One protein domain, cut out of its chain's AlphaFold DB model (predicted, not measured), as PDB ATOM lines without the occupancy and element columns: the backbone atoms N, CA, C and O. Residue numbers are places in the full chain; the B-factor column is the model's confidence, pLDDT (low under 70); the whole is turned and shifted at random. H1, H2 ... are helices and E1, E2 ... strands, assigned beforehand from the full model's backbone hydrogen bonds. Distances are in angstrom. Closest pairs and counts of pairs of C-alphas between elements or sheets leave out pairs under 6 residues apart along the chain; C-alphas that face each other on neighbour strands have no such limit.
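What this domain is: This is residues 37 to 54, 407 to 486 and 494 to 536 of the 538 residues of an uncharacterized protein of Verrucomicrobia bacterium Tous-C9LFEB (UniProt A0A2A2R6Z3). Two strongly twisted sheets lie face to face as a sandwich, the larger being E2-E3-E7-E5 and the smaller E1-E4-E6. The short helix H1 sits at one end of the larger sheet, and the unnamed stretch 494 to 515 is tied by short pairings to E5 and to E6, one strand of each sheet. The printed part has 141 residues, with one named helix and seven named strands in the order H1 E1 E2 E3 E4 E5 E6 E7; both sheets are antiparallel throughout. The class is mostly strand, though under half of the residues are in named elements. The whole is compact, with a radius of gyration of the C-alphas of 15.6 A and spans of 42 by 36 by 27 A.

Where its parts are: In the larger sheet, E2 covers residues 427 to 436, 29.8 A long, and E3 residues 439 to 448, 30.6 A. E7, residues 528 to 535, measures 23.4 A and ends at C-alpha 535 (34.784, 9.299, 1.815); E5 holds residues 471 to 477, 19.1 A. In the smaller sheet, E1 is residues 413 to 417, E4 residues 458 to 465, 21.2 A, and E6 residues 516 to 524, 21.4 A. H1, residues 46 to 49, begins at C-alpha 46 (26.985, 15.669, 6.787).

How they stand to each other: E2 and E3 form a hairpin, with N 430 and O 445 2.9 A apart, within hydrogen-bond range. E3 and E7 are antiparallel at 161 degrees, with N 442 and O 532 at 2.8 A. E7 and the edge strand E5 are antiparallel at 157 degrees, with N 531 and O 474 at 2.8 A. In the other sheet, E4 is antiparallel to E1, with N 416 and O 462 at 2.8 A, and to E6, with N 461 and O 521 at 2.8 A. E6 bends by 72 degrees at residue 519. The parts of the sheets that face each other are 10.2 A centre to centre, their strands at 24 degrees. The closest C-alphas of E3 and E6 are those of Trp 447 and Arg 524, 5.3 A apart. H1 only grazes the larger sheet, with its residues 48 to 49; it is too short for an O i to N i+4 pair, and its one O i to N i+3 pair is within range. E2 and E4 are apart.

The domain as a whole: The two C-alphas farthest apart, those of Pro 486 and Ala 513, are 50.1 A from each other. Residues 55 to 406 and 487 to 493 are not printed; the C-alpha gaps across these cuts are 19.5 A and 10.0 A. Of the links printed whole, none is long. Confidence is low, with pLDDT under 70, at residues 482 to 486 and 494 to 503.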
ATOM      1  N   ALA A  37      45.046  21.308  -2.660       92.94
ATOM      2  CA  ALA A  37      44.558  21.350  -1.286       92.94
ATOM      3  C   ALA A  37      43.497  20.263  -1.060       92.94
ATOM      4  O   ALA A  37      42.605  20.072  -1.889       92.94
ATOM      5  N   VAL A  38      43.586  19.554   0.066       93.44
ATOM      6  CA  VAL A  38      42.575  18.555   0.434       93.44
ATOM      7  C   VAL A  38      41.342  19.232   1.055       93.44
ATOM      8  O   VAL A  38      41.491  20.267   1.711       93.44
ATOM      9  N   PRO A  39      40.133  18.651   0.915       94.19
ATOM     10  CA  PRO A  39      38.923  19.186   1.538       94.19
ATOM     11  C   PRO A  39      39.048  19.314   3.060       94.19
ATOM     12  O   PRO A  39      39.649  18.455   3.713       94.19
ATOM     13  N   LYS A  40      38.427  20.340   3.639       94.12
ATOM     14  CA  LYS A  40      38.247  20.532   5.083       94.12
ATOM     15  C   LYS A  40      37.164  19.612   5.626       94.12
ATOM     16  O   LYS A  40      36.226  19.246   4.920       94.12
ATOM     17  N   PHE A  41      37.218  19.335   6.927       93.19
ATOM     18  CA  PHE A  41      36.239  18.462   7.564       93.19
ATOM     19  C   PHE A  41      34.812  18.976   7.385       93.19
ATOM     20  O   PHE A  41      33.922  18.189   7.113       93.19
ATOM     21  N   SER A  42      34.574  20.291   7.450       93.38
ATOM     22  CA  SER A  42      33.249  20.891   7.224       93.38
ATOM     23  C   SER A  42      32.654  20.613   5.838       93.38
ATOM     24  O   SER A  42      31.434  20.682   5.685       93.38
ATOM     25  N   GLU A  43      33.499  20.306   4.853       94.94
ATOM     26  CA  GLU A  43      33.126  20.051   3.458       94.94
ATOM     27  C   GLU A  43      32.779  18.574   3.212       94.94
ATOM     28  O   GLU A  43      32.186  18.244   2.187       94.94
ATOM     29  N   LEU A  44      33.075  17.676   4.163       94.06
ATOM     30  CA  LEU A  44      32.674  16.274   4.063       94.06
ATOM     31  C   LEU A  44      31.144  16.112   4.201       94.06
ATOM     32  O   LEU A  44      30.486  16.902   4.902       94.06
ATOM     33  N   PRO A  45      30.553  15.050   3.613       94.94
ATOM     34  CA  PRO A  45      29.121  14.783   3.706       94.94
ATOM     35  C   PRO A  45      28.625  14.785   5.154       94.94
ATOM     36  O   PRO A  45      29.165  14.089   6.016       94.94
ATOM     37  N   LYS A  46      27.555  15.541   5.432       93.69
ATOM     38  CA  LYS A  46      26.985  15.669   6.787       93.69
ATOM     39  C   LYS A  46      26.648  14.308   7.409       93.69
ATOM     40  O   LYS A  46      26.916  14.105   8.589       93.69
ATOM     41  N   SER A  47      26.116  13.384   6.609       92.81
ATOM     42  CA  SER A  47      25.775  12.018   7.027       92.81
ATOM     43  C   SER A  47      26.984  11.215   7.507       92.81
ATOM     44  O   SER A  47      26.843  10.377   8.391       92.81
ATOM     45  N   PHE A  48      28.171  11.468   6.956       93.12
ATOM     46  CA  PHE A  48      29.415  10.836   7.390       93.12
ATOM     47  C   PHE A  48      29.962  11.507   8.653       93.12
ATOM     48  O   PHE A  48      30.252  10.825   9.630       93.12
ATOM     49  N   ARG A  49      29.993  12.846   8.691       92.62
ATOM     50  CA  ARG A  49      30.489  13.612   9.853       92.62
ATOM     51  C   ARG A  49      29.738  13.308  11.144       92.62
ATOM     52  O   ARG A  49      30.353  13.255  12.197       92.62
ATOM     53  N   GLN A  50      28.427  13.086  11.066       90.50
ATOM     54  CA  GLN A  50      27.596  12.759  12.231       90.50
ATOM     55  C   GLN A  50      27.913  11.391  12.862       90.50
ATOM     56  O   GLN A  50      27.485  11.144  13.984       90.50
ATOM     57  N   GLN A  51      28.644  10.514  12.168       88.19
ATOM     58  CA  GLN A  51      29.062   9.208  12.693       88.19
ATOM     59  C   GLN A  51      30.398   9.270  13.448       88.19
ATOM     60  O   GLN A  51      30.761   8.306  14.118       88.19
ATOM     61  N   ILE A  52      31.140  10.374  13.323       85.69
ATOM     62  CA  ILE A  52      32.517  10.487  13.802       85.69
ATOM     63  C   ILE A  52      32.526  11.270  15.117       85.69
ATOM     64  O   ILE A  52      32.118  12.434  15.130       85.69
ATOM     65  N   PRO A  53      33.021  10.688  16.222       78.50
ATOM     66  CA  PRO A  53      33.272  11.441  17.438       78.50
ATOM     67  C   PRO A  53      34.484  12.358  17.238       78.50
ATOM     68  O   PRO A  53      35.580  11.924  16.856       78.50
ATOM     69  N   ILE A  54      34.279  13.641  17.514       73.81
ATOM     70  CA  ILE A  54      35.278  14.688  17.325       73.81
ATOM     71  C   ILE A  54      35.694  15.211  18.700       73.81
ATOM     72  O   ILE A  54      35.036  16.098  19.231       73.81
ATOM     73  N   ARG A 407      44.480  -1.709  14.381       96.00
ATOM     74  CA  ARG A 407      45.886  -1.324  14.187       96.00
ATOM     75  C   ARG A 407      46.290  -1.541  12.724       96.00
ATOM     76  O   ARG A 407      45.970  -2.581  12.156       96.00
ATOM     77  N   GLU A 408      47.006  -0.581  12.147       95.38
ATOM     78  CA  GLU A 408      47.427  -0.580  10.740       95.38
ATOM     79  C   GLU A 408      48.935  -0.325  10.602       95.38
ATOM     80  O   GLU A 408      49.378   0.808  10.431       95.38
ATOM     81  N   ASP A 409      49.741  -1.384  10.628       92.56
ATOM     82  CA  ASP A 409      51.209  -1.256  10.576       92.56
ATOM     83  C   ASP A 409      51.762  -0.931   9.183       92.56
ATOM     84  O   ASP A 409      52.911  -0.520   9.041       92.56
ATOM     85  N   ASN A 410      50.949  -1.129   8.143       92.44
ATOM     86  CA  ASN A 410      51.389  -1.046   6.751       92.44
ATOM     87  C   ASN A 410      51.097   0.308   6.094       92.44
ATOM     88  O   ASN A 410      51.403   0.486   4.916       92.44
ATOM     89  N   VAL A 411      50.496   1.257   6.818       94.06
ATOM     90  CA  VAL A 411      50.259   2.610   6.302       94.06
ATOM     91  C   VAL A 411      51.570   3.393   6.394       94.06
ATOM     92  O   VAL A 411      52.025   3.673   7.507       94.06
ATOM     93  N   PRO A 412      52.208   3.773   5.268       94.31
ATOM     94  CA  PRO A 412      53.514   4.407   5.327       94.31
ATOM     95  C   PRO A 412      53.353   5.876   5.725       94.31
ATOM     96  O   PRO A 412      53.036   6.735   4.899       94.31
ATOM     97  N   VAL A 413      53.574   6.149   7.009       96.69
ATOM     98  CA  VAL A 413      53.625   7.496   7.579       96.69
ATOM     99  C   VAL A 413      55.080   7.919   7.713       96.69
ATOM    100  O   VAL A 413      55.890   7.227   8.327       96.69
ATOM    101  N   LYS A 414      55.419   9.087   7.171       97.06
ATOM    102  CA  LYS A 414      56.740   9.695   7.317       97.06
ATOM    103  C   LYS A 414      56.599  11.048   7.995       97.06
ATOM    104  O   LYS A 414      55.928  11.932   7.476       97.06
ATOM    105  N   ILE A 415      57.274  11.226   9.126       97.25
ATOM    106  CA  ILE A 415      57.382  12.525   9.795       97.25
ATOM    107  C   ILE A 415      58.837  12.974   9.731       97.25
ATOM    108  O   ILE A 415      59.739  12.263  10.170       97.25
ATOM    109  N   THR A 416      59.064  14.156   9.168       95.38
ATOM    110  CA  THR A 416      60.402  14.725   8.982       95.38
ATOM    111  C   THR A 416      60.515  16.003   9.793       95.38
ATOM    112  O   THR A 416      59.789  16.960   9.526       95.38
ATOM    113  N   ALA A 417      61.417  16.033  10.776       93.50
ATOM    114  CA  ALA A 417      61.680  17.238  11.556       93.50
ATOM    115  C   ALA A 417      62.138  18.385  10.640       93.50
ATOM    116  O   ALA A 417      62.985  18.213   9.763       93.50
ATOM    117  N   GLN A 418      61.564  19.560  10.860       89.44
ATOM    118  CA  GLN A 418      61.873  20.807  10.188       89.44
ATOM    119  C   GLN A 418      62.574  21.735  11.185       89.44
ATOM    120  O   GLN A 418      62.116  21.957  12.303       89.44
ATOM    121  N   GLY A 419      63.704  22.302  10.775       84.75
ATOM    122  CA  GLY A 419      64.493  23.207  11.608       84.75
ATOM    123  C   GLY A 419      65.816  22.609  12.074       84.75
ATOM    124  O   GLY A 419      66.198  21.499  11.714       84.75
ATOM    125  N   ARG A 420      66.568  23.408  12.838       83.50
ATOM    126  CA  ARG A 420      67.956  23.086  13.215       83.50
ATOM    127  C   ARG A 420      68.070  22.172  14.435       83.50
ATOM    128  O   ARG A 420      69.128  21.588  14.641       83.50
ATOM    129  N   LYS A 421      67.023  22.088  15.264       88.31
ATOM    130  CA  LYS A 421      67.039  21.292  16.494       88.31
ATOM    131  C   LYS A 421      66.494  19.885  16.197       88.31
ATOM    132  O   LYS A 421      65.322  19.791  15.836       88.31
ATOM    133  N   PRO A 422      67.295  18.815  16.343       90.81
ATOM    134  CA  PRO A 422      66.791  17.451  16.206       90.81
ATOM    135  C   PRO A 422      65.830  17.104  17.352       90.81
ATOM    136  O   PRO A 422      65.861  17.747  18.406       90.81
ATOM    137  N   LEU A 423      65.006  16.070  17.153       94.44
ATOM    138  CA  LEU A 423      64.236  15.457  18.239       94.44
ATOM    139  C   LEU A 423      65.195  14.990  19.341       94.44
ATOM    140  O   LEU A 423      66.262  14.453  19.039       94.44
ATOM    141  N   ALA A 424      64.827  15.188  20.608       94.69
ATOM    142  CA  ALA A 424      65.661  14.737  21.724       94.69
ATOM    143  C   ALA A 424      65.498  13.238  22.028       94.69
ATOM    144  O   ALA A 424      66.325  12.669  22.738       94.69
ATOM    145  N   GLY A 425      64.458  12.595  21.490       95.19
ATOM    146  CA  GLY A 425      64.208  11.164  21.618       95.19
ATOM    147  C   GLY A 425      63.751  10.533  20.299       95.19
ATOM    148  O   GLY A 425      63.521  11.240  19.312       95.19
ATOM    149  N   PRO A 426      63.626   9.194  20.256       96.12
ATOM    150  CA  PRO A 426      63.090   8.490  19.098       96.12
ATOM    151  C   PRO A 426      61.666   8.943  18.777       96.12
ATOM    152  O   PRO A 426      60.844   9.118  19.676       96.12
ATOM    153  N   LEU A 427      61.355   9.088  17.492       96.94
ATOM    154  CA  LEU A 427      59.991   9.333  17.040       96.94
ATOM    155  C   LEU A 427      59.183   8.030  17.098       96.94
ATOM    156  O   LEU A 427      59.549   7.047  16.456       96.94
ATOM    157  N   TYR A 428      58.060   8.054  17.804       96.62
ATOM    158  CA  TYR A 428      57.058   6.996  17.783       96.62
ATOM    159  C   TYR A 428      55.896   7.394  16.884       96.62
ATOM    160  O   TYR A 428      55.481   8.554  16.864       96.62
ATOM    161  N   THR A 429      55.364   6.411  16.160       97.12
ATOM    162  CA  THR A 429      54.131   6.544  15.381       97.12
ATOM    163  C   THR A 429      53.264   5.314  15.601       97.12
ATOM    164  O   THR A 429      53.779   4.198  15.663       97.12
ATOM    165  N   GLN A 430      51.960   5.513  15.750       97.69
ATOM    166  CA  GLN A 430      50.983   4.429  15.801       97.69
ATOM    167  C   GLN A 430      49.781   4.805  14.951       97.69
ATOM    168  O   GLN A 430      49.274   5.924  15.050       97.69
ATOM    169  N   VAL A 431      49.334   3.870  14.120       98.12
ATOM    170  CA  VAL A 431      48.289   4.123  13.134       98.12
ATOM    171  C   VAL A 431      47.121   3.179  13.361       98.12
ATOM    172  O   VAL A 431      47.298   1.971  13.542       98.12
ATOM    173  N   TYR A 432      45.920   3.747  13.345       98.00
ATOM    174  CA  TYR A 432      44.683   3.017  13.558       98.00
ATOM    175  C   TYR A 432      43.639   3.406  12.522       98.00
ATOM    176  O   TYR A 432      43.536   4.573  12.155       98.00
ATOM    177  N   ARG A 433      42.824   2.452  12.081       96.69
ATOM    178  CA  ARG A 433      41.773   2.667  11.087       96.69
ATOM    179  C   ARG A 433      40.421   2.213  11.607       96.69
ATOM    180  O   ARG A 433      40.308   1.209  12.311       96.69
ATOM    181  N   LYS A 434      39.380   2.946  11.225       96.12
ATOM    182  CA  LYS A 434      37.984   2.590  11.480       96.12
ATOM    183  C   LYS A 434      37.141   2.831  10.242       96.12
ATOM    184  O   LYS A 434      37.229   3.875   9.600       96.12
ATOM    185  N   LYS A 435      36.304   1.850   9.908       95.44
ATOM    186  CA  LYS A 435      35.376   1.928   8.779       95.44
ATOM    187  C   LYS A 435      34.000   2.373   9.257       95.44
ATOM    188  O   LYS A 435      33.503   1.897  10.274       95.44
ATOM    189  N   TYR A 436      33.376   3.233   8.470       93.81
ATOM    190  CA  TYR A 436      32.005   3.698   8.633       93.81
ATOM    191  C   TYR A 436      31.199   3.376   7.369       93.81
ATOM    192  O   TYR A 436      31.745   3.012   6.324       93.81
ATOM    193  N   ALA A 437      29.876   3.545   7.423       91.56
ATOM    194  CA  ALA A 437      29.027   3.287   6.260       91.56
ATOM    195  C   ALA A 437      29.414   4.164   5.047       91.56
ATOM    196  O   ALA A 437      29.466   3.663   3.920       91.56
ATOM    197  N   GLY A 438      29.741   5.440   5.289       91.25
ATOM    198  CA  GLY A 438      30.040   6.448   4.259       91.25
ATOM    199  C   GLY A 438      31.523   6.698   3.959       91.25
ATOM    200  O   GLY A 438      31.832   7.555   3.133       91.25
ATOM    201  N   GLY A 439      32.443   5.986   4.609       95.44
ATOM    202  CA  GLY A 439      33.873   6.263   4.489       95.44
ATOM    203  C   GLY A 439      34.712   5.538   5.530       95.44
ATOM    204  O   GLY A 439      34.252   4.598   6.175       95.44
ATOM    205  N   GLU A 440      35.940   5.989   5.708       96.06
ATOM    206  CA  GLU A 440      36.861   5.504   6.729       96.06
ATOM    207  C   GLU A 440      37.619   6.662   7.382       96.06
ATOM    208  O   GLU A 440      37.741   7.756   6.826       96.06
ATOM    209  N   GLU A 441      38.090   6.401   8.593       96.31
ATOM    210  CA  GLU A 441      38.911   7.282   9.412       96.31
ATOM    211  C   GLU A 441      40.246   6.595   9.681       96.31
ATOM    212  O   GLU A 441      40.286   5.396   9.968       96.31
ATOM    213  N   LEU A 442      41.322   7.370   9.614       97.38
ATOM    214  CA  LEU A 442      42.671   6.965   9.974       97.38
ATOM    215  C   LEU A 442      43.186   7.893  11.070       97.38
ATOM    216  O   LEU A 442      43.236   9.105  10.886       97.38
ATOM    217  N   MET A 443      43.588   7.336  12.202       97.38
ATOM    218  CA  MET A 443      44.239   8.066  13.281       97.38
ATOM    219  C   MET A 443      45.732   7.803  13.240       97.38
ATOM    220  O   MET A 443      46.155   6.649  13.242       97.38
ATOM    221  N   VAL A 444      46.521   8.870  13.243       98.31
ATOM    222  CA  VAL A 444      47.978   8.806  13.336       98.31
ATOM    223  C   VAL A 444      48.397   9.469  14.639       98.31
ATOM    224  O   VAL A 444      48.345  10.694  14.751       98.31
ATOM    225  N   PHE A 445      48.795   8.663  15.622       98.44
ATOM    226  CA  PHE A 445      49.425   9.142  16.850       98.44
ATOM    227  C   PHE A 445      50.925   9.278  16.641       98.44
ATOM    228  O   PHE A 445      51.536   8.416  16.007       98.44
ATOM    229  N   PHE A 446      51.528  10.328  17.198       98.19
ATOM    230  CA  PHE A 446      52.970  10.538  17.115       98.19
ATOM    231  C   PHE A 446      53.516  11.366  18.280       98.19
ATOM    232  O   PHE A 446      52.838  12.255  18.797       98.19
ATOM    233  N   TRP A 447      54.748  11.060  18.696       98.06
ATOM    234  CA  TRP A 447      55.481  11.793  19.734       98.06
ATOM    235  C   TRP A 447      56.979  11.486  19.700       98.06
ATOM    236  O   TRP A 447      57.419  10.501  19.110       98.06
ATOM    237  N   SER A 448      57.764  12.325  20.368       97.31
ATOM    238  CA  SER A 448      59.164  12.071  20.698       97.31
ATOM    239  C   SER A 448      59.244  11.364  22.052       97.31
ATOM    240  O   SER A 448      58.777  11.891  23.067       97.31
ATOM    241  N   ALA A 449      59.844  10.176  22.089       96.12
ATOM    242  CA  ALA A 449      60.117   9.411  23.305       96.12
ATOM    243  C   ALA A 449      61.348   9.956  24.052       96.12
ATOM    244  O   ALA A 449      62.324   9.254  24.306       96.12
ATOM    245  N   GLU A 450      61.318  11.248  24.373       95.50
ATOM    246  CA  GLU A 450      62.298  11.918  25.232       95.50
ATOM    247  C   GLU A 450      61.813  11.976  26.685       95.50
ATOM    248  O   GLU A 450      60.636  11.723  26.967       95.50
ATOM    249  N   ILE A 451      62.703  12.338  27.613       94.88
ATOM    250  CA  ILE A 451      62.317  12.665  28.993       94.88
ATOM    251  C   ILE A 451      61.342  13.844  28.942       94.88
ATOM    252  O   ILE A 451      61.680  14.908  28.422       94.88
ATOM    253  N   ALA A 452      60.125  13.642  29.445       92.12
ATOM    254  CA  ALA A 452      59.100  14.672  29.420       92.12
ATOM    255  C   ALA A 452      59.423  15.801  30.410       92.12
ATOM    256  O   ALA A 452      60.071  15.595  31.435       92.12
ATOM    257  N   SER A 453      58.946  17.005  30.102       87.94
ATOM    258  CA  SER A 453      59.099  18.180  30.970       87.94
ATOM    259  C   SER A 453      57.846  19.048  30.968       87.94
ATOM    260  O   SER A 453      57.038  18.977  30.042       87.94
ATOM    261  N   ASP A 454      57.717  19.957  31.929       83.62
ATOM    262  CA  ASP A 454      56.603  20.921  31.966       83.62
ATOM    263  C   ASP A 454      56.674  21.980  30.856       83.62
ATOM    264  O   ASP A 454      55.739  22.745  30.654       83.62
ATOM    265  N   ARG A 455      57.774  22.036  30.093       81.25
ATOM    266  CA  ARG A 455      58.006  23.066  29.066       81.25
ATOM    267  C   ARG A 455      57.387  22.744  27.706       81.25
ATOM    268  O   ARG A 455      57.465  23.572  26.802       81.25
ATOM    269  N   HIS A 456      56.821  21.544  27.541       77.56
ATOM    270  CA  HIS A 456      56.176  21.083  26.303       77.56
ATOM    271  C   HIS A 456      57.032  21.328  25.052       77.56
ATOM    272  O   HIS A 456      56.660  22.126  24.185       77.56
ATOM    273  N   ALA A 457      58.178  20.644  24.955       85.19
ATOM    274  CA  ALA A 457      59.108  20.793  23.838       85.19
ATOM    275  C   ALA A 457      58.393  20.709  22.474       85.19
ATOM    276  O   ALA A 457      57.487  19.901  22.279       85.19
ATOM    277  N   ARG A 458      58.794  21.586  21.546       91.69
ATOM    278  CA  ARG A 458      58.209  21.742  20.208       91.69
ATOM    279  C   ARG A 458      59.261  21.472  19.157       91.69
ATOM    280  O   ARG A 458      60.293  22.145  19.141       91.69
ATOM    281  N   TYR A 459      58.962  20.551  18.258       95.19
ATOM    282  CA  TYR A 459      59.794  20.274  17.098       95.19
ATOM    283  C   TYR A 459      58.926  20.431  15.849       95.19
ATOM    284  O   TYR A 459      58.090  19.561  15.597       95.19
ATOM    285  N   PRO A 460      59.063  21.536  15.091       96.50
ATOM    286  CA  PRO A 460      58.370  21.682  13.818       96.50
ATOM    287  C   PRO A 460      58.685  20.483  12.925       96.50
ATOM    288  O   PRO A 460      59.810  19.980  12.932       96.50
ATOM    289  N   ALA A 461      57.702  19.986  12.189       97.25
ATOM    290  CA  ALA A 461      57.869  18.833  11.323       97.25
ATOM    291  C   ALA A 461      56.871  18.848  10.165       97.25
ATOM    292  O   ALA A 461      55.832  19.502  10.213       97.25
ATOM    293  N   ARG A 462      57.189  18.062   9.137       97.12
ATOM    294  CA  ARG A 462      56.302  17.709   8.028       97.12
ATOM    295  C   ARG A 462      55.789  16.293   8.225       97.12
ATOM    296  O   ARG A 462      56.597  15.423   8.545       97.12
ATOM    297  N   MET A 463      54.508  16.042   7.970       98.19
ATOM    298  CA  MET A 463      53.947  14.687   7.904       98.19
ATOM    299  C   MET A 463      53.531  14.351   6.476       98.19
ATOM    300  O   MET A 463      52.876  15.152   5.818       98.19
ATOM    301  N   GLU A 464      53.855  13.143   6.031       97.81
ATOM    302  CA  GLU A 464      53.406  12.552   4.772       97.81
ATOM    303  C   GLU A 464      52.748  11.202   5.054       97.81
ATOM    304  O   GLU A 464      53.267  10.406   5.840       97.81
ATOM    305  N   ILE A 465      51.627  10.934   4.389       97.56
ATOM    306  CA  ILE A 465      50.992   9.616   4.349       97.56
ATOM    307  C   ILE A 465      51.020   9.163   2.898       97.56
ATOM    308  O   ILE A 465      50.358   9.765   2.051       97.56
ATOM    309  N   ASN A 466      51.772   8.101   2.610       95.81
ATOM    310  CA  ASN A 466      51.897   7.540   1.262       95.81
ATOM    311  C   ASN A 466      50.735   6.592   0.959       95.81
ATOM    312  O   ASN A 466      50.915   5.405   0.693       95.81
ATOM    313  N   GLU A 467      49.528   7.133   1.056       94.62
ATOM    314  CA  GLU A 467      48.293   6.474   0.671       94.62
ATOM    315  C   GLU A 467      47.320   7.556   0.157       94.62
ATOM    316  O   GLU A 467      47.046   8.525   0.871       94.62
ATOM    317  N   PRO A 468      46.806   7.458  -1.080       92.62
ATOM    318  CA  PRO A 468      45.977   8.503  -1.683       92.62
ATOM    319  C   PRO A 468      44.576   8.590  -1.074       92.62
ATOM    320  O   PRO A 468      44.106   7.689  -0.389       92.62
ATOM    321  N   GLY A 469      43.871   9.689  -1.343       93.12
ATOM    322  CA  GLY A 469      42.451   9.840  -1.004       93.12
ATOM    323  C   GLY A 469      42.146  10.202   0.451       93.12
ATOM    324  O   GLY A 469      40.976  10.326   0.795       93.12
ATOM    325  N   TRP A 470      43.153  10.381   1.310       96.50
ATOM    326  CA  TRP A 470      42.950  10.973   2.634       96.50
ATOM    327  C   TRP A 470      42.621  12.469   2.524       96.50
ATOM    328  O   TRP A 470      43.105  13.177   1.646       96.50
ATOM    329  N   GLN A 471      41.755  12.947   3.405       96.12
ATOM    330  CA  GLN A 471      41.179  14.288   3.392       96.12
ATOM    331  C   GLN A 471      41.056  14.806   4.826       96.12
ATOM    332  O   GLN A 471      41.056  14.030   5.786       96.12
ATOM    333  N   SER A 472      40.887  16.123   4.955       95.19
ATOM    334  CA  SER A 472      40.397  16.771   6.175       95.19
ATOM    335  C   SER A 472      41.166  16.438   7.463       95.19
ATOM    336  O   SER A 472      40.531  16.053   8.443       95.19
ATOM    337  N   PRO A 473      42.501  16.600   7.510       96.56
ATOM    338  CA  PRO A 473      43.263  16.314   8.722       96.56
ATOM    339  C   PRO A 473      42.797  17.180   9.898       96.56
ATOM    340  O   PRO A 473      42.818  18.411   9.820       96.56
ATOM    341  N   LEU A 474      42.391  16.532  10.986       94.62
ATOM    342  CA  LEU A 474      42.019  17.164  12.250       94.62
ATOM    343  C   LEU A 474      43.024  16.772  13.329       94.62
ATOM    344  O   LEU A 474      43.125  15.597  13.677       94.62
ATOM    345  N   GLN A 475      43.753  17.749  13.857       93.56
ATOM    346  CA  GLN A 475      44.676  17.548  14.967       93.56
ATOM    347  C   GLN A 475      43.947  17.687  16.300       93.56
ATOM    348  O   GLN A 475      43.182  18.630  16.495       93.56
ATOM    349  N   ILE A 476      44.228  16.766  17.215       90.62
ATOM    350  CA  ILE A 476      43.719  16.766  18.586       90.62
ATOM    351  C   ILE A 476      44.921  16.743  19.530       90.62
ATOM    352  O   ILE A 476      45.837  15.924  19.377       90.62
ATOM    353  N   ASP A 477      44.913  17.652  20.503       90.88
ATOM    354  CA  ASP A 477      45.908  17.700  21.571       90.88
ATOM    355  C   ASP A 477      45.374  16.927  22.781       90.88
ATOM    356  O   ASP A 477      44.508  17.402  23.512       90.88
ATOM    357  N   LEU A 478      45.904  15.725  23.012       91.06
ATOM    358  CA  LEU A 478      45.439  14.857  24.098       91.06
ATOM    359  C   LEU A 478      45.740  15.416  25.492       91.06
ATOM    360  O   LEU A 478      45.169  14.942  26.472       91.06
ATOM    361  N   MET A 479      46.609  16.420  25.596       89.31
ATOM    362  CA  MET A 479      46.851  17.124  26.845       89.31
ATOM    363  C   MET A 479      45.855  18.269  27.069       89.31
ATOM    364  O   MET A 479      45.943  18.895  28.111       89.31
ATOM    365  N   ALA A 480      44.895  18.563  26.183       81.56
ATOM    366  CA  ALA A 480      43.926  19.645  26.397       81.56
ATOM    367  C   ALA A 480      43.131  19.490  27.717       81.56
ATOM    368  O   ALA A 480      42.635  18.416  28.051       81.56
ATOM    369  N   MET A 481      42.999  20.571  28.493       76.44
ATOM    370  CA  MET A 481      42.387  20.574  29.830       76.44
ATOM    371  C   MET A 481      41.565  21.848  30.040       76.44
ATOM    372  O   MET A 481      41.918  22.901  29.498       76.44
ATOM    373  N   PRO A 482      40.497  21.807  30.858       64.25
ATOM    374  CA  PRO A 482      39.788  23.014  31.258       64.25
ATOM    375  C   PRO A 482      40.744  23.984  31.965       64.25
ATOM    376  O   PRO A 482      41.407  23.614  32.928       64.25
ATOM    377  N   ALA A 483      40.767  25.250  31.547       44.75
ATOM    378  CA  ALA A 483      41.691  26.279  32.046       44.75
ATOM    379  C   ALA A 483      41.538  26.657  33.544       44.75
ATOM    380  O   ALA A 483      42.159  27.612  34.010       44.75
ATOM    381  N   LYS A 484      40.681  25.975  34.321       45.97
ATOM    382  CA  LYS A 484      40.409  26.343  35.719       45.97
ATOM    383  C   LYS A 484      41.316  25.597  36.700       45.97
ATOM    384  O   LYS A 484      41.110  24.428  36.997       45.97
ATOM    385  N   ARG A 485      42.250  26.374  37.254       44.31
ATOM    386  CA  ARG A 485      43.043  26.153  38.472       44.31
ATOM    387  C   ARG A 485      42.192  25.587  39.634       44.31
ATOM    388  O   ARG A 485      41.212  26.245  40.003       44.31
ATOM    389  N   PRO A 486      42.563  24.452  40.259       45.81
ATOM    390  CA  PRO A 486      42.037  24.060  41.570       45.81
ATOM    391  C   PRO A 486      42.322  25.163  42.599       45.81
ATOM    392  O   PRO A 486      43.428  25.704  42.651       45.81
ATOM    393  N   ILE A 494      50.269  24.204  36.253       41.84
ATOM    394  CA  ILE A 494      49.572  24.372  34.972       41.84
ATOM    395  C   ILE A 494      50.167  25.622  34.347       41.84
ATOM    396  O   ILE A 494      50.000  26.716  34.888       41.84
ATOM    397  N   ASP A 495      50.919  25.445  33.260       39.66
ATOM    398  CA  ASP A 495      51.467  26.548  32.478       39.66
ATOM    399  C   ASP A 495      50.367  27.602  32.266       39.66
ATOM    400  O   ASP A 495      49.278  27.298  31.785       39.66
ATOM    401  N   SER A 496      50.630  28.857  32.630       37.38
ATOM    402  CA  SER A 496      49.728  29.981  32.337       37.38
ATOM    403  C   SER A 496      49.416  30.134  30.836       37.38
ATOM    404  O   SER A 496      48.474  30.831  30.467       37.38
ATOM    405  N   GLN A 497      50.187  29.463  29.973       40.47
ATOM    406  CA  GLN A 497      49.979  29.332  28.536       40.47
ATOM    407  C   GLN A 497      49.169  28.090  28.133       40.47
ATOM    408  O   GLN A 497      49.100  27.790  26.936       40.47
ATOM    409  N   PHE A 498      48.516  27.386  29.070       45.97
ATOM    410  CA  PHE A 498      47.464  26.409  28.769       45.97
ATOM    411  C   PHE A 498      46.235  27.136  28.212       45.97
ATOM    412  O   PHE A 498      45.189  27.296  28.841       45.97
ATOM    413  N   VAL A 499      46.396  27.664  27.004       40.66
ATOM    414  CA  VAL A 499      45.311  28.204  26.209       40.66
ATOM    415  C   VAL A 499      44.432  27.016  25.867       40.66
ATOM    416  O   VAL A 499      44.920  26.014  25.344       40.66
ATOM    417  N   ASN A 500      43.141  27.146  26.168       46.47
ATOM    418  CA  ASN A 500      42.090  26.295  25.638       46.47
ATOM    419  C   ASN A 500      42.194  26.346  24.106       46.47
ATOM    420  O   ASN A 500      41.653  27.255  23.473       46.47
ATOM    421  N   ARG A 501      43.004  25.459  23.515       49.28
ATOM    422  CA  ARG A 501      43.087  25.325  22.065       49.28
ATOM    423  C   ARG A 501      41.703  24.884  21.618       49.28
ATOM    424  O   ARG A 501      41.060  24.080  22.286       49.28
ATOM    425  N   THR A 502      41.227  25.452  20.518       53.09
ATOM    426  CA  THR A 502      40.023  24.978  19.842       53.09
ATOM    427  C   THR A 502      40.321  23.573  19.334       53.09
ATOM    428  O   THR A 502      40.855  23.411  18.243       53.09
ATOM    429  N   ASP A 503      40.089  22.585  20.185       65.69
ATOM    430  CA  ASP A 503      40.226  21.174  19.881       65.69
ATOM    431  C   ASP A 503      38.903  20.687  19.257       65.69
ATOM    432  O   ASP A 503      37.841  20.905  19.856       65.69
ATOM    433  N   PRO A 504      38.917  20.094  18.046       84.56
ATOM    434  CA  PRO A 504      40.070  19.844  17.169       84.56
ATOM    435  C   PRO A 504      40.494  21.044  16.309       84.56
ATOM    436  O   PRO A 504      39.681  21.881  15.906       84.56
ATOM    437  N   GLU A 505      41.764  21.047  15.908       89.19
ATOM    438  CA  GLU A 505      42.340  21.998  14.956       89.19
ATOM    439  C   GLU A 505      42.295  21.437  13.524       89.19
ATOM    440  O   GLU A 505      42.822  20.361  13.236       89.19
ATOM    441  N   GLN A 506      41.694  22.181  12.593       93.62
ATOM    442  CA  GLN A 506      41.740  21.848  11.167       93.62
ATOM    443  C   GLN A 506      43.110  22.203  10.587       93.62
ATOM    444  O   GLN A 506      43.444  23.381  10.464       93.62
ATOM    445  N   LEU A 507      43.856  21.193  10.137       94.62
ATOM    446  CA  LEU A 507      45.138  21.397   9.468       94.62
ATOM    447  C   LEU A 507      44.949  21.623   7.963       94.62
ATOM    448  O   LEU A 507      44.012  21.104   7.348       94.62
ATOM    449  N   ALA A 508      45.861  22.390   7.364       94.75
ATOM    450  CA  ALA A 508      45.990  22.485   5.917       94.75
ATOM    451  C   ALA A 508      46.844  21.319   5.400       94.75
ATOM    452  O   ALA A 508      47.933  21.067   5.915       94.75
ATOM    453  N   ALA A 509      46.361  20.630   4.371       96.50
ATOM    454  CA  ALA A 509      47.096  19.560   3.711       96.50
ATOM    455  C   ALA A 509      46.959  19.639   2.196       96.50
ATOM    456  O   ALA A 509      46.004  20.209   1.662       96.50
ATOM    457  N   VAL A 510      47.925  19.034   1.520       96.00
ATOM    458  CA  VAL A 510      48.004  18.953   0.066       96.00
ATOM    459  C   VAL A 510      48.118  17.500  -0.367       96.00
ATOM    460  O   VAL A 510      48.632  16.651   0.363       96.00
ATOM    461  N   THR A 511      47.638  17.206  -1.565       95.75
ATOM    462  CA  THR A 511      47.911  15.933  -2.237       95.75
ATOM    463  C   THR A 511      49.392  15.830  -2.608       95.75
ATOM    464  O   THR A 511      50.069  16.824  -2.843       95.75
ATOM    465  N   THR A 512      49.934  14.622  -2.653       94.44
ATOM    466  CA  THR A 512      51.275  14.345  -3.179       94.44
ATOM    467  C   THR A 512      51.168  13.291  -4.274       94.44
ATOM    468  O   THR A 512      50.106  12.705  -4.479       94.44
ATOM    469  N   ALA A 513      52.269  13.003  -4.972       91.12
ATOM    470  CA  ALA A 513      52.284  11.945  -5.983       91.12
ATOM    471  C   ALA A 513      51.889  10.563  -5.421       91.12
ATOM    472  O   ALA A 513      51.350   9.740  -6.157       91.12
ATOM    473  N   ALA A 514      52.154  10.311  -4.134       93.25
ATOM    474  CA  ALA A 514      51.900   9.027  -3.476       93.25
ATOM    475  C   ALA A 514      50.757   9.068  -2.443       93.25
ATOM    476  O   ALA A 514      50.315   8.015  -1.990       93.25
ATOM    477  N   GLY A 515      50.276  10.252  -2.052       96.06
ATOM    478  CA  GLY A 515      49.255  10.373  -1.019       96.06
ATOM    479  C   GLY A 515      48.941  11.807  -0.608       96.06
ATOM    480  O   GLY A 515      48.451  12.589  -1.423       96.06
ATOM    481  N   VAL A 516      49.180  12.143   0.660       97.25
ATOM    482  CA  VAL A 516      48.908  13.473   1.234       97.25
ATOM    483  C   VAL A 516      50.025  13.940   2.157       97.25
ATOM    484  O   VAL A 516      50.767  13.125   2.706       97.25
ATOM    485  N   ALA A 517      50.129  15.252   2.353       97.44
ATOM    486  CA  ALA A 517      51.077  15.852   3.280       97.44
ATOM    487  C   ALA A 517      50.475  17.017   4.071       97.44
ATOM    488  O   ALA A 517      49.692  17.804   3.538       97.44
ATOM    489  N   VAL A 518      50.900  17.146   5.329       97.31
ATOM    490  CA  VAL A 518      50.761  18.361   6.140       97.31
ATOM    491  C   VAL A 518      52.139  19.000   6.247       97.31
ATOM    492  O   VAL A 518      53.070  18.396   6.784       97.31
ATOM    493  N   GLU A 519      52.263  20.230   5.752       94.62
ATOM    494  CA  GLU A 519      53.550  20.933   5.682       94.62
ATOM    495  C   GLU A 519      54.060  21.433   7.036       94.62
ATOM    496  O   GLU A 519      55.262  21.637   7.185       94.62
ATOM    497  N   SER A 520      53.166  21.622   8.011       94.25
ATOM    498  CA  SER A 520      53.496  22.158   9.330       94.25
ATOM    499  C   SER A 520      52.706  21.448  10.427       94.25
ATOM    500  O   SER A 520      51.527  21.728  10.633       94.25
ATOM    501  N   ILE A 521      53.382  20.563  11.153       95.88
ATOM    502  CA  ILE A 521      52.943  19.972  12.423       95.88
ATOM    503  C   ILE A 521      54.010  20.206  13.500       95.88
ATOM    504  O   ILE A 521      55.132  20.619  13.203       95.88
ATOM    505  N   GLU A 522      53.690  19.913  14.759       94.50
ATOM    506  CA  GLU A 522      54.655  19.934  15.862       94.50
ATOM    507  C   GLU A 522      54.777  18.533  16.465       94.50
ATOM    508  O   GLU A 522      53.794  17.990  16.949       94.50
ATOM    509  N   VAL A 523      55.976  17.953  16.514       96.69
ATOM    510  CA  VAL A 523      56.238  16.784  17.366       96.69
ATOM    511  C   VAL A 523      56.477  17.272  18.795       96.69
ATOM    512  O   VAL A 523      57.155  18.281  19.010       96.69
ATOM    513  N   ARG A 524      55.901  16.563  19.771       95.50
ATOM    514  CA  ARG A 524      55.948  16.887  21.204       95.50
ATOM    515  C   ARG A 524      56.542  15.746  22.019       95.50
ATOM    516  O   ARG A 524      56.635  14.619  21.543       95.50
ATOM    517  N   ASP A 525      56.862  16.026  23.278       95.19
ATOM    518  CA  ASP A 525      57.183  15.029  24.307       95.19
ATOM    519  C   ASP A 525      55.913  14.349  24.871       95.19
ATOM    520  O   ASP A 525      55.878  13.891  26.011       95.19
ATOM    521  N   TYR A 526      54.832  14.294  24.103       95.69
ATOM    522  CA  TYR A 526      53.618  13.553  24.417       95.69
ATOM    523  C   TYR A 526      52.835  13.292  23.132       95.69
ATOM    524  O   TYR A 526      53.068  13.980  22.134       95.69
ATOM    525  N   PRO A 527      51.927  12.305  23.132       97.19
ATOM    526  CA  PRO A 527      51.177  11.946  21.939       97.19
ATOM    527  C   PRO A 527      50.226  13.059  21.498       97.19
ATOM    528  O   PRO A 527      49.349  13.482  22.249       97.19
ATOM    529  N   LEU A 528      50.394  13.488  20.250       95.56
ATOM    530  CA  LEU A 528      49.354  14.156  19.473       95.56
ATOM    531  C   LEU A 528      48.701  13.137  18.545       95.56
ATOM    532  O   LEU A 528      49.304  12.107  18.232       95.56
ATOM    533  N   VAL A 529      47.492  13.436  18.075       96.25
ATOM    534  CA  VAL A 529      46.823  12.629  17.050       96.25
ATOM    535  C   VAL A 529      46.312  13.504  15.921       96.25
ATOM    536  O   VAL A 529      45.753  14.573  16.155       96.25
ATOM    537  N   ILE A 530      46.490  13.036  14.686       97.12
ATOM    538  CA  ILE A 530      45.812  13.593  13.516       97.12
ATOM    539  C   ILE A 530      44.844  12.545  12.977       97.12
ATOM    540  O   ILE A 530      45.247  11.433  12.627       97.12
ATOM    541  N   LYS A 531      43.565  12.915  12.912       96.62
ATOM    542  CA  LYS A 531      42.506  12.145  12.259       96.62
ATOM    543  C   LYS A 531      42.416  12.548  10.795       96.62
ATOM    544  O   LYS A 531      42.262  13.726  10.490       96.62
ATOM    545  N   TRP A 532      42.475  11.572   9.907       97.44
ATOM    546  CA  TRP A 532      42.275  11.712   8.473       97.44
ATOM    547  C   TRP A 532      41.019  10.972   8.058       97.44
ATOM    548  O   TRP A 532      40.657   9.959   8.654       97.44
ATOM    549  N   PHE A 533      40.377  11.450   7.001       97.06
ATOM    550  CA  PHE A 533      39.109  10.902   6.548       97.06
ATOM    551  C   PHE A 533      39.160  10.590   5.067       97.06
ATOM    552  O   PHE A 533      39.773  11.314   4.292       97.06
ATOM    553  N   ARG A 534      38.489   9.522   4.658       94.88
ATOM    554  CA  ARG A 534      38.301   9.186   3.250       94.88
ATOM    555  C   ARG A 534      36.844   8.835   3.043       94.88
ATOM    556  O   ARG A 534      36.322   7.915   3.667       94.88
ATOM    557  N   THR A 535      36.169   9.590   2.190       93.69
ATOM    558  CA  THR A 535      34.784   9.299   1.815       93.69
ATOM    559  C   THR A 535      34.763   8.211   0.747       93.69
ATOM    560  O   THR A 535      35.688   8.105  -0.061       93.69
ATOM    561  N   LYS A 536      33.729   7.364   0.740       87.19
ATOM    562  CA  LYS A 536      33.511   6.477  -0.411       87.19
ATOM    563  C   LYS A 536      33.215   7.348  -1.632       87.19
ATOM    564  O   LYS A 536      32.416   8.279  -1.523       87.19
TER     565      LYS A 536